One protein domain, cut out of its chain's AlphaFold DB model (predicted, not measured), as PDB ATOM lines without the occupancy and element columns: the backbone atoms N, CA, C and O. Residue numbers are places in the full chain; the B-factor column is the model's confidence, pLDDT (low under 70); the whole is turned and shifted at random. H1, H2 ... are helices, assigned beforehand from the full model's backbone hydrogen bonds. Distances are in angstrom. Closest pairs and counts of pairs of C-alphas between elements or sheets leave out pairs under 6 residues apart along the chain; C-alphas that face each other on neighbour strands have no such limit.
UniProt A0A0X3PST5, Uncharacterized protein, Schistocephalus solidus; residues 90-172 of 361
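This is residues 90 to 172 of the 361 residues of an uncharacterized protein of Schistocephalus solidus (UniProt A0A0X3PST5). Two long helices, H1 and H5, lie side by side and run opposite ways, and H4 packs on the middle of H5 with its last residues; at the other end of an elongated shape sits a helical hairpin of H2 and H3. H2 turns off the end of H1 at nearly a right angle, H3 folds back beside H2, and a long loop of residues 141 to 154 joins H4 to H5. The printed part has 83 residues with five named helices, H1 to H5 in order, and no named strand: its class is all helix. It is compact, with a radius of gyration of the C-alphas of 13.0 A, and spans 42 by 27 by 19 A.

Find C-alpha 90 at (137.136, 161.213, 124.112); from there H1 runs through residues 90 to 106, 23.8 A long. After Gln 107 look for H2, residues 108 to 117, 14.5 A long. H3 holds residues 121 to 127, and H4 begins at C-alpha 132, at (141.324, 152.586, 138.254), and holds residues 132 to 140. H5, residues 155 to 170, is 22.4 A long and ends at C-alpha 170, at (146.933, 152.698, 124.527).

Begin with H1, which touches H5 at a shallow tilt of 18 degrees, opposite ways; their closest C-alphas, of Ile 98 and Thr 162, are 5.3 A apart. H2 is about perpendicular to H1, at 78 degrees, and close but not clearly touching: the closest C-alphas, of Asp 103 and Arg 109, are 6.6 A apart. H2 and H3 touch as a hairpin, opposite ways at a steep tilt of 40 degrees, with the C-alphas of Ala 115 and Leu 124 closest at 4.4 A. H3 and H4 are apart. H4 touches H5 at a steep tilt of 64 degrees, opposite ways; look at the C-alphas of Ser 140 and Ala 163, the closest, 4.4 A apart. H4 is close to H1 but not clearly touching, with the closest C-alphas, of Ile 98 and Ala 139, 6.7 A apart. In H2, H3, H4 and H5 each O i to N i+4 pair is within hydrogen-bond range; in H1 12 of 13 are.

The two C-alphas farthest apart, those of Asp 119 and Thr 171, are 42.6 A apart, while the first and last printed ones, of Ala 90 and Arg 172, are 10.4 A apart. The printed part has no cut. The links from H1 to H2, H2 to H3 and H3 to H4 are tight, and the link from H4 to H5, 14 residues, is long. Read the B-factor column at residues 142 to 154: there the model's pLDDT is under 70, against a mean of 85.1 for the printed part.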
ATOM      1  N   ALA A  90     137.085 162.401 124.963       94.62
ATOM      2  CA  ALA A  90     137.136 161.213 124.112       94.62
ATOM      3  C   ALA A  90     137.555 159.966 124.912       94.62
ATOM      4  O   ALA A  90     136.883 158.941 124.836       94.62
ATOM      5  N   ILE A  91     138.610 160.071 125.731       95.62
ATOM      6  CA  ILE A  91     139.059 158.980 126.614       95.62
ATOM      7  C   ILE A  91     137.966 158.626 127.629       95.62
ATOM      8  O   ILE A  91     137.632 157.454 127.774       95.62
ATOM      9  N   ALA A  92     137.351 159.622 128.276       95.25
ATOM     10  CA  ALA A  92     136.261 159.396 129.225       95.25
ATOM     11  C   ALA A  92     135.059 158.681 128.579       95.25
ATOM     12  O   ALA A  92     134.486 157.784 129.187       95.25
ATOM     13  N   ALA A  93     134.693 159.021 127.337       94.38
ATOM     14  CA  ALA A  93     133.638 158.308 126.614       94.38
ATOM     15  C   ALA A  93     134.004 156.855 126.301       94.38
ATOM     16  O   ALA A  93     133.143 155.985 126.401       94.38
ATOM     17  N   MET A  94     135.265 156.579 125.962       95.38
ATOM     18  CA  MET A  94     135.734 155.205 125.776       95.38
ATOM     19  C   MET A  94     135.703 154.415 127.089       95.38
ATOM     20  O   MET A  94     135.274 153.266 127.085       95.38
ATOM     21  N   PHE A  95     136.079 155.028 128.216       95.31
ATOM     22  CA  PHE A  95     135.944 154.412 129.542       95.31
ATOM     23  C   PHE A  95     134.487 154.164 129.935       95.31
ATOM     24  O   PHE A  95     134.184 153.119 130.496       95.31
ATOM     25  N   LEU A  96     133.568 155.076 129.612       93.94
ATOM     26  CA  LEU A  96     132.137 154.846 129.828       93.94
ATOM     27  C   LEU A  96     131.625 153.653 129.016       93.94
ATOM     28  O   LEU A  96     130.827 152.875 129.530       93.94
ATOM     29  N   ASP A  97     132.078 153.499 127.772       93.25
ATOM     30  CA  ASP A  97     131.732 152.331 126.960       93.25
ATOM     31  C   ASP A  97     132.358 151.047 127.550       93.25
ATOM     32  O   ASP A  97     131.663 150.041 127.653       93.25
ATOM     33  N   ILE A  98     133.600 151.089 128.059       93.38
ATOM     34  CA  ILE A  98     134.212 149.970 128.807       93.38
ATOM     35  C   ILE A  98     133.372 149.593 130.033       93.38
ATOM     36  O   ILE A  98     133.065 148.420 130.226       93.38
ATOM     37  N   LEU A  99     132.993 150.571 130.860       93.19
ATOM     38  CA  LEU A  99     132.226 150.335 132.083       93.19
ATOM     39  C   LEU A  99     130.848 149.748 131.782       93.19
ATOM     40  O   LEU A  99     130.429 148.837 132.482       93.19
ATOM     41  N   LYS A 100     130.162 150.218 130.733       91.50
ATOM     42  CA  LYS A 100     128.868 149.658 130.302       91.50
ATOM     43  C   LYS A 100     128.983 148.201 129.870       91.50
ATOM     44  O   LYS A 100     128.134 147.389 130.222       91.50
ATOM     45  N   GLU A 101     130.022 147.878 129.107       90.00
ATOM     46  CA  GLU A 101     130.286 146.506 128.678       90.00
ATOM     47  C   GLU A 101     130.612 145.619 129.887       90.00
ATOM     48  O   GLU A 101     129.995 144.570 130.057       90.00
ATOM     49  N   LEU A 102     131.503 146.059 130.783       88.31
ATOM     50  CA  LEU A 102     131.836 145.316 132.003       88.31
ATOM     51  C   LEU A 102     130.632 145.140 132.936       88.31
ATOM     52  O   LEU A 102     130.453 144.057 133.488       88.31
ATOM     53  N   ASP A 103     129.785 146.155 133.096       88.94
ATOM     54  CA  ASP A 103     128.600 146.092 133.960       88.94
ATOM     55  C   ASP A 103     127.654 144.950 133.555       88.94
ATOM     56  O   ASP A 103     127.093 144.279 134.421       88.94
ATOM     57  N   SER A 104     127.563 144.642 132.254       85.12
ATOM     58  CA  SER A 104     126.721 143.551 131.742       85.12
ATOM     59  C   SER A 104     127.110 142.157 132.258       85.12
ATOM     60  O   SER A 104     126.248 141.282 132.363       85.12
ATOM     61  N   VAL A 105     128.383 141.955 132.624       84.12
ATOM     62  CA  VAL A 105     128.914 140.665 133.103       84.12
ATOM     63  C   VAL A 105     129.348 140.692 134.566       84.12
ATOM     64  O   VAL A 105     129.351 139.642 135.201       84.12
ATOM     65  N   MET A 106     129.703 141.866 135.095       80.56
ATOM     66  CA  MET A 106     130.261 142.045 136.441       80.56
ATOM     67  C   MET A 106     129.307 142.719 137.429       80.56
ATOM     68  O   MET A 106     129.613 142.736 138.617       80.56
ATOM     69  N   GLN A 107     128.184 143.282 136.960       84.44
ATOM     70  CA  GLN A 107     127.178 143.942 137.804       84.44
ATOM     71  C   GLN A 107     127.789 145.040 138.702       84.44
ATOM     72  O   GLN A 107     127.457 145.173 139.880       84.44
ATOM     73  N   LEU A 108     128.702 145.846 138.147       86.38
ATOM     74  CA  LEU A 108     129.423 146.905 138.869       86.38
ATOM     75  C   LEU A 108     128.467 147.920 139.511       86.38
ATOM     76  O   LEU A 108     128.712 148.415 140.616       86.38
ATOM     77  N   ARG A 109     127.357 148.219 138.830       88.94
ATOM     78  CA  ARG A 109     126.307 149.095 139.344       88.94
ATOM     79  C   ARG A 109     125.627 148.504 140.572       88.94
ATOM     80  O   ARG A 109     125.396 149.230 141.535       88.94
ATOM     81  N   GLU A 110     125.302 147.218 140.538       88.25
ATOM     82  CA  GLU A 110     124.675 146.518 141.660       88.25
ATOM     83  C   GLU A 110     125.608 146.491 142.869       88.25
ATOM     84  O   GLU A 110     125.205 146.883 143.958       88.25
ATOM     85  N   LEU A 111     126.883 146.161 142.654       87.62
ATOM     86  CA  LEU A 111     127.912 146.198 143.692       87.62
ATOM     87  C   LEU A 111     128.035 147.587 144.337       87.62
ATOM     88  O   LEU A 111     128.095 147.694 145.560       87.62
ATOM     89  N   THR A 112     128.022 148.656 143.534       90.19
ATOM     90  CA  THR A 112     128.074 150.039 144.045       90.19
ATOM     91  C   THR A 112     126.835 150.386 144.873       90.19
ATOM     92  O   THR A 112     126.948 151.026 145.917       90.19
ATOM     93  N   LEU A 113     125.651 149.955 144.429       92.75
ATOM     94  CA  LEU A 113     124.404 150.168 145.167       92.75
ATOM     95  C   LEU A 113     124.408 149.408 146.494       92.75
ATOM     96  O   LEU A 113     124.086 149.999 147.519       92.75
ATOM     97  N   LEU A 114     124.819 148.138 146.484       91.50
ATOM     98  CA  LEU A 114     124.926 147.316 147.686       91.50
ATOM     99  C   LEU A 114     125.924 147.908 148.681       91.50
ATOM    100  O   LEU A 114     125.618 147.988 149.860       91.50
ATOM    101  N   ALA A 115     127.075 148.405 148.230       91.69
ATOM    102  CA  ALA A 115     128.039 149.055 149.119       91.69
ATOM    103  C   ALA A 115     127.500 150.335 149.784       91.69
ATOM    104  O   ALA A 115     127.949 150.690 150.871       91.69
ATOM    105  N   ALA A 116     126.557 151.031 149.141       93.81
ATOM    106  CA  ALA A 116     125.958 152.254 149.667       93.81
ATOM    107  C   ALA A 116     124.764 152.004 150.604       93.81
ATOM    108  O   ALA A 116     124.458 152.867 151.424       93.81
ATOM    109  N   THR A 117     124.060 150.875 150.458       95.00
ATOM    110  CA  THR A 117     122.781 150.624 151.152       95.00
ATOM    111  C   THR A 117     122.770 149.393 152.051       95.00
ATOM    112  O   THR A 117     121.874 149.273 152.882       95.00
ATOM    113  N   SER A 118     123.710 148.464 151.880       91.25
ATOM    114  CA  SER A 118     123.777 147.218 152.640       91.25
ATOM    115  C   SER A 118     124.587 147.383 153.925       91.25
ATOM    116  O   SER A 118     125.631 148.028 153.926       91.25
ATOM    117  N   ASP A 119     124.153 146.701 154.985       91.81
ATOM    118  CA  ASP A 119     124.910 146.569 156.237       91.81
ATOM    119  C   ASP A 119     126.029 145.509 156.158       91.81
ATOM    120  O   ASP A 119     126.825 145.363 157.088       91.81
ATOM    121  N   ASP A 120     126.106 144.747 155.062       91.38
ATOM    122  CA  ASP A 120     127.154 143.747 154.874       91.38
ATOM    123  C   ASP A 120     128.482 144.408 154.471       91.38
ATOM    124  O   ASP A 120     128.655 144.933 153.364       91.38
ATOM    125  N   LEU A 121     129.460 144.313 155.373       91.25
ATOM    126  CA  LEU A 121     130.823 144.806 155.177       91.25
ATOM    127  C   LEU A 121     131.519 144.184 153.957       91.25
ATOM    128  O   LEU A 121     132.453 144.789 153.425       91.25
ATOM    129  N   ALA A 122     131.085 143.012 153.485       89.00
ATOM    130  CA  ALA A 122     131.616 142.404 152.273       89.00
ATOM    131  C   ALA A 122     131.332 143.258 151.027       89.00
ATOM    132  O   ALA A 122     132.221 143.404 150.185       89.00
ATOM    133  N   HIS A 123     130.153 143.883 150.928       89.06
ATOM    134  CA  HIS A 123     129.805 144.759 149.804       89.06
ATOM    135  C   HIS A 123     130.667 146.021 149.791       89.06
ATOM    136  O   HIS A 123     131.239 146.372 148.755       89.06
ATOM    137  N   LEU A 124     130.844 146.657 150.954       90.06
ATOM    138  CA  LEU A 124     131.741 147.803 151.092       90.06
ATOM    139  C   LEU A 124     133.191 147.415 150.775       90.06
ATOM    140  O   LEU A 124     133.870 148.110 150.020       90.06
ATOM    141  N   SER A 125     133.665 146.279 151.295       90.44
ATOM    142  CA  SER A 125     135.015 145.795 151.003       90.44
ATOM    143  C   SER A 125     135.215 145.484 149.519       90.44
ATOM    144  O   SER A 125     136.327 145.671 149.028       90.44
ATOM    145  N   ALA A 126     134.195 144.991 148.817       86.25
ATOM    146  CA  ALA A 126     134.264 144.731 147.384       86.25
ATOM    147  C   ALA A 126     134.321 146.040 146.583       86.25
ATOM    148  O   ALA A 126     135.149 146.165 145.684       86.25
ATOM    149  N   TYR A 127     133.512 147.036 146.956       90.38
ATOM    150  CA  TYR A 127     133.543 148.370 146.354       90.38
ATOM    151  C   TYR A 127     134.885 149.075 146.543       90.38
ATOM    152  O   TYR A 127     135.434 149.604 145.585       90.38
ATOM    153  N   LEU A 128     135.475 149.007 147.738       90.50
ATOM    154  CA  LEU A 128     136.780 149.621 148.014       90.50
ATOM    155  C   LEU A 128     137.946 148.988 147.236       90.50
ATOM    156  O   LEU A 128     139.022 149.574 147.179       90.50
ATOM    157  N   ARG A 129     137.753 147.805 146.637       88.81
ATOM    158  CA  ARG A 129     138.730 147.177 145.729       88.81
ATOM    159  C   ARG A 129     138.575 147.628 144.276       88.81
ATOM    160  O   ARG A 129     139.421 147.284 143.454       88.81
ATOM    161  N   LEU A 130     137.500 148.341 143.940       88.19
ATOM    162  CA  LEU A 130     137.318 148.926 142.617       88.19
ATOM    163  C   LEU A 130     138.112 150.229 142.536       88.19
ATOM    164  O   LEU A 130     137.623 151.299 142.889       88.19
ATOM    165  N   ASP A 131     139.343 150.123 142.052       89.19
ATOM    166  CA  ASP A 131     140.167 151.264 141.671       89.19
ATOM    167  C   ASP A 131     140.390 151.311 140.147       89.19
ATOM    168  O   ASP A 131     139.991 150.410 139.394       89.19
ATOM    169  N   ASP A 132     141.022 152.387 139.676       90.81
ATOM    170  CA  ASP A 132     141.324 152.586 138.254       90.81
ATOM    171  C   ASP A 132     142.153 151.427 137.678       90.81
ATOM    172  O   ASP A 132     141.960 151.029 136.524       90.81
ATOM    173  N   TYR A 133     143.057 150.856 138.483       89.50
ATOM    174  CA  TYR A 133     143.889 149.728 138.082       89.50
ATOM    175  C   TYR A 133     143.058 148.455 137.911       89.50
ATOM    176  O   TYR A 133     143.197 147.773 136.896       89.50
ATOM    177  N   ALA A 134     142.164 148.149 138.849       87.12
ATOM    178  CA  ALA A 134     141.268 147.006 138.800       87.12
ATOM    179  C   ALA A 134     140.361 147.090 137.569       87.12
ATOM    180  O   ALA A 134     140.294 146.137 136.793       87.12
ATOM    181  N   ILE A 135     139.721 148.243 137.334       88.94
ATOM    182  CA  ILE A 135     138.867 148.464 136.155       88.94
ATOM    183  C   ILE A 135     139.670 148.252 134.873       88.94
ATOM    184  O   ILE A 135     139.228 147.534 133.972       88.94
ATOM    185  N   TRP A 136     140.871 148.828 134.800       91.12
ATOM    186  CA  TRP A 136     141.743 148.666 133.645       91.12
ATOM    187  C   TRP A 136     142.184 147.213 133.438       91.12
ATOM    188  O   TRP A 136     142.148 146.718 132.312       91.12
ATOM    189  N   ALA A 137     142.571 146.506 134.500       88.12
ATOM    190  CA  ALA A 137     143.013 145.115 134.450       88.12
ATOM    191  C   ALA A 137     141.894 144.176 133.976       88.12
ATOM    192  O   ALA A 137     142.135 143.330 133.108       88.12
ATOM    193  N   MET A 138     140.671 144.382 134.482       86.75
ATOM    194  CA  MET A 138     139.464 143.658 134.070       86.75
ATOM    195  C   MET A 138     139.126 143.933 132.602       86.75
ATOM    196  O   MET A 138     138.890 143.004 131.831       86.75
ATOM    197  N   ALA A 139     139.160 145.200 132.182       89.25
ATOM    198  CA  ALA A 139     138.881 145.592 130.804       89.25
ATOM    199  C   ALA A 139     139.940 145.096 129.809       89.25
ATOM    200  O   ALA A 139     139.624 144.791 128.664       89.25
ATOM    201  N   SER A 140     141.199 145.014 130.234       88.00
ATOM    202  CA  SER A 140     142.327 144.662 129.368       88.00
ATOM    203  C   SER A 140     142.591 143.152 129.293       88.00
ATOM    204  O   SER A 140     143.473 142.740 128.543       88.00
ATOM    205  N   ASN A 141     141.848 142.331 130.047       74.81
ATOM    206  CA  ASN A 141     142.008 140.873 130.128       74.81
ATOM    207  C   ASN A 141     143.389 140.412 130.662       74.81
ATOM    208  O   ASN A 141     143.836 139.311 130.349       74.81
ATOM    209  N   TYR A 142     144.084 141.251 131.447       58.50
ATOM    210  CA  TYR A 142     145.432 140.944 131.968       58.50
ATOM    211  C   TYR A 142     145.418 140.195 133.305       58.50
ATOM    212  O   TYR A 142     146.375 139.491 133.612       58.50
ATOM    213  N   MET A 143     144.347 140.303 134.089       54.94
ATOM    214  CA  MET A 143     144.148 139.528 135.312       54.94
ATOM    215  C   MET A 143     142.651 139.383 135.554       54.94
ATOM    216  O   MET A 143     141.942 140.380 135.690       54.94
ATOM    217  N   SER A 144     142.167 138.148 135.646       54.59
ATOM    218  CA  SER A 144     140.861 137.863 136.232       54.59
ATOM    219  C   SER A 144     140.952 138.167 137.729       54.59
ATOM    220  O   SER A 144     141.243 137.280 138.527       54.59
ATOM    221  N   LEU A 145     140.762 139.427 138.134       53.50
ATOM    222  CA  LEU A 145     140.300 139.683 139.496       53.50
ATOM    223  C   LEU A 145     138.981 138.911 139.618       53.50
ATOM    224  O   LEU A 145     138.090 139.151 138.797       53.50
ATOM    225  N   PRO A 146     138.871 137.934 140.540       53.50
ATOM    226  CA  PRO A 146     137.627 137.210 140.702       53.50
ATOM    227  C   PRO A 146     136.547 138.254 140.982       53.50
ATOM    228  O   PRO A 146     136.718 139.053 141.912       53.50
ATOM    229  N   PRO A 147     135.481 138.319 140.174       56.88
ATOM    230  CA  PRO A 147     134.398 139.231 140.467       56.88
ATOM    231  C   PRO A 147     133.822 138.845 141.830       56.88
ATOM    232  O   PRO A 147     133.774 137.666 142.187       56.88
ATOM    233  N   ALA A 148     133.369 139.832 142.601       51.34
ATOM    234  CA  ALA A 148     132.632 139.558 143.834       51.34
ATOM    235  C   ALA A 148     131.311 138.796 143.564       51.34
ATOM    236  O   ALA A 148     130.738 138.223 144.484       51.34
ATOM    237  N   LEU A 149     130.848 138.772 142.304       56.75
ATOM    238  CA  LEU A 149     129.601 138.166 141.839       56.75
ATOM    239  C   LEU A 149     129.858 137.244 140.637       56.75
ATOM    240  O   LEU A 149     130.732 137.511 139.817       56.75
ATOM    241  N   ALA A 150     129.101 136.152 140.513       59.44
ATOM    242  CA  ALA A 150     129.258 135.205 139.410       59.44
ATOM    243  C   ALA A 150     129.002 135.868 138.040       59.44
ATOM    244  O   ALA A 150     128.044 136.625 137.874       59.44
ATOM    245  N   TYR A 151     129.838 135.551 137.047       64.38
ATOM    246  CA  TYR A 151     129.645 136.008 135.669       64.38
ATOM    247  C   TYR A 151     128.320 135.491 135.088       64.38
ATOM    248  O   TYR A 151     127.947 134.339 135.309       64.38
ATOM    249  N   LYS A 152     127.652 136.320 134.278       64.06
ATOM    250  CA  LYS A 152     126.583 135.869 133.368       64.06
ATOM    251  C   LYS A 152     127.172 135.240 132.089       64.06
ATOM    252  O   LYS A 152     128.351 135.434 131.781       64.06
ATOM    253  N   ASP A 153     126.358 134.466 131.365       64.88
ATOM    254  CA  ASP A 153     126.757 133.767 130.131       64.88
ATOM    255  C   ASP A 153     127.257 134.720 129.014       64.88
ATOM    256  O   ASP A 153     126.863 135.880 128.937       64.88
ATOM    257  N   ASP A 154     128.152 134.202 128.158       67.12
ATOM    258  CA  ASP A 154     128.904 134.869 127.062       67.12
ATOM    259  C   ASP A 154     129.788 136.087 127.433       67.12
ATOM    260  O   ASP A 154     129.860 137.110 126.748       67.12
ATOM    261  N   HIS A 155     130.573 135.947 128.504       78.69
ATOM    262  CA  HIS A 155     131.569 136.941 128.927       78.69
ATOM    263  C   HIS A 155     132.730 137.147 127.932       78.69
ATOM    264  O   HIS A 155     133.392 138.186 127.952       78.69
ATOM    265  N   LYS A 156     133.001 136.183 127.038       82.50
ATOM    266  CA  LYS A 156     134.146 136.246 126.110       82.50
ATOM    267  C   LYS A 156     134.015 137.388 125.107       82.50
ATOM    268  O   LYS A 156     134.993 138.097 124.868       82.50
ATOM    269  N   ALA A 157     132.825 137.579 124.538       86.06
ATOM    270  CA  ALA A 157     132.583 138.653 123.581       86.06
ATOM    271  C   ALA A 157     132.722 140.037 124.240       86.06
ATOM    272  O   ALA A 157     133.323 140.941 123.659       86.06
ATOM    273  N   VAL A 158     132.229 140.176 125.475       87.69
ATOM    274  CA  VAL A 158     132.347 141.399 126.283       87.69
ATOM    275  C   VAL A 158     133.814 141.737 126.545       87.69
ATOM    276  O   VAL A 158     134.254 142.836 126.207       87.69
ATOM    277  N   PHE A 159     134.604 140.781 127.048       88.06
ATOM    278  CA  PHE A 159     136.031 141.005 127.300       88.06
ATOM    279  C   PHE A 159     136.832 141.287 126.026       88.06
ATOM    280  O   PHE A 159     137.761 142.092 126.043       88.06
ATOM    281  N   ALA A 160     136.465 140.687 124.890       88.69
ATOM    282  CA  ALA A 160     137.090 141.011 123.610       88.69
ATOM    283  C   ALA A 160     136.816 142.468 123.184       88.69
ATOM    284  O   ALA A 160     137.724 143.150 122.693       88.69
ATOM    285  N   ARG A 161     135.588 142.971 123.394       89.50
ATOM    286  CA  ARG A 161     135.221 144.369 123.106       89.50
ATOM    287  C   ARG A 161     135.942 145.350 124.030       89.50
ATOM    288  O   ARG A 161     136.537 146.314 123.540       89.50
ATOM    289  N   THR A 162     135.957 145.102 125.339       92.25
ATOM    290  CA  THR A 162     136.638 145.981 126.307       92.25
ATOM    291  C   THR A 162     138.152 145.989 126.107       92.25
ATOM    292  O   THR A 162     138.758 147.064 126.103       92.25
ATOM    293  N   ALA A 163     138.761 144.839 125.799       92.00
ATOM    294  CA  ALA A 163     140.186 144.758 125.486       92.00
ATOM    295  C   ALA A 163     140.530 145.531 124.203       92.00
ATOM    296  O   ALA A 163     141.568 146.198 124.129       92.00
ATOM    297  N   ASN A 164     139.646 145.513 123.196       91.88
ATOM    298  CA  ASN A 164     139.813 146.333 121.996       91.88
ATOM    299  C   ASN A 164     139.794 147.836 122.323       91.88
ATOM    300  O   ASN A 164     140.664 148.563 121.839       91.88
ATOM    301  N   LEU A 165     138.862 148.295 123.167       93.38
ATOM    302  CA  LEU A 165     138.806 149.691 123.617       93.38
ATOM    303  C   LEU A 165     140.071 150.087 124.395       93.38
ATOM    304  O   LEU A 165     140.650 151.136 124.105       93.38
ATOM    305  N   CYS A 166     140.565 149.231 125.294       94.38
ATOM    306  CA  CYS A 166     141.818 149.466 126.023       94.38
ATOM    307  C   CYS A 166     143.008 149.600 125.063       94.38
ATOM    308  O   CYS A 166     143.757 150.579 125.125       94.38
ATOM    309  N   ARG A 167     143.135 148.681 124.096       93.25
ATOM    310  CA  ARG A 167     144.168 148.741 123.052       93.25
ATOM    311  C   ARG A 167     144.071 150.028 122.236       93.25
ATOM    312  O   ARG A 167     145.093 150.635 121.913       93.25
ATOM    313  N   ARG A 168     142.860 150.467 121.887       93.19
ATOM    314  CA  ARG A 168     142.641 151.730 121.171       93.19
ATOM    315  C   ARG A 168     143.114 152.932 121.989       93.19
ATOM    316  O   ARG A 168     143.804 153.781 121.431       93.19
ATOM    317  N   ILE A 169     142.821 152.982 123.290       94.62
ATOM    318  CA  ILE A 169     143.319 154.039 124.189       94.62
ATOM    319  C   ILE A 169     144.855 154.027 124.228       94.62
ATOM    320  O   ILE A 169     145.477 155.056 123.959       94.62
ATOM    321  N   GLN A 170     145.470 152.862 124.466       93.69
ATOM    322  CA  GLN A 170     146.933 152.698 124.527       93.69
ATOM    323  C   GLN A 170     147.632 153.125 123.230       93.69
ATOM    324  O   GLN A 170     148.686 153.752 123.255       93.69
ATOM    325  N   THR A 171     147.022 152.821 122.084       93.06
ATOM    326  CA  THR A 171     147.561 153.153 120.757       93.06
ATOM    327  C   THR A 171     147.088 154.512 120.230       93.06
ATOM    328  O   THR A 171     147.335 154.834 119.068       93.06
ATOM    329  N   ARG A 172     146.410 155.322 121.060       92.19
ATOM    330  CA  ARG A 172     145.811 156.624 120.705       92.19
ATOM    331  C   ARG A 172     144.849 156.594 119.503       92.19
ATOM    332  O   ARG A 172     144.641 157.618 118.853       92.19
TER     333      ARG A 172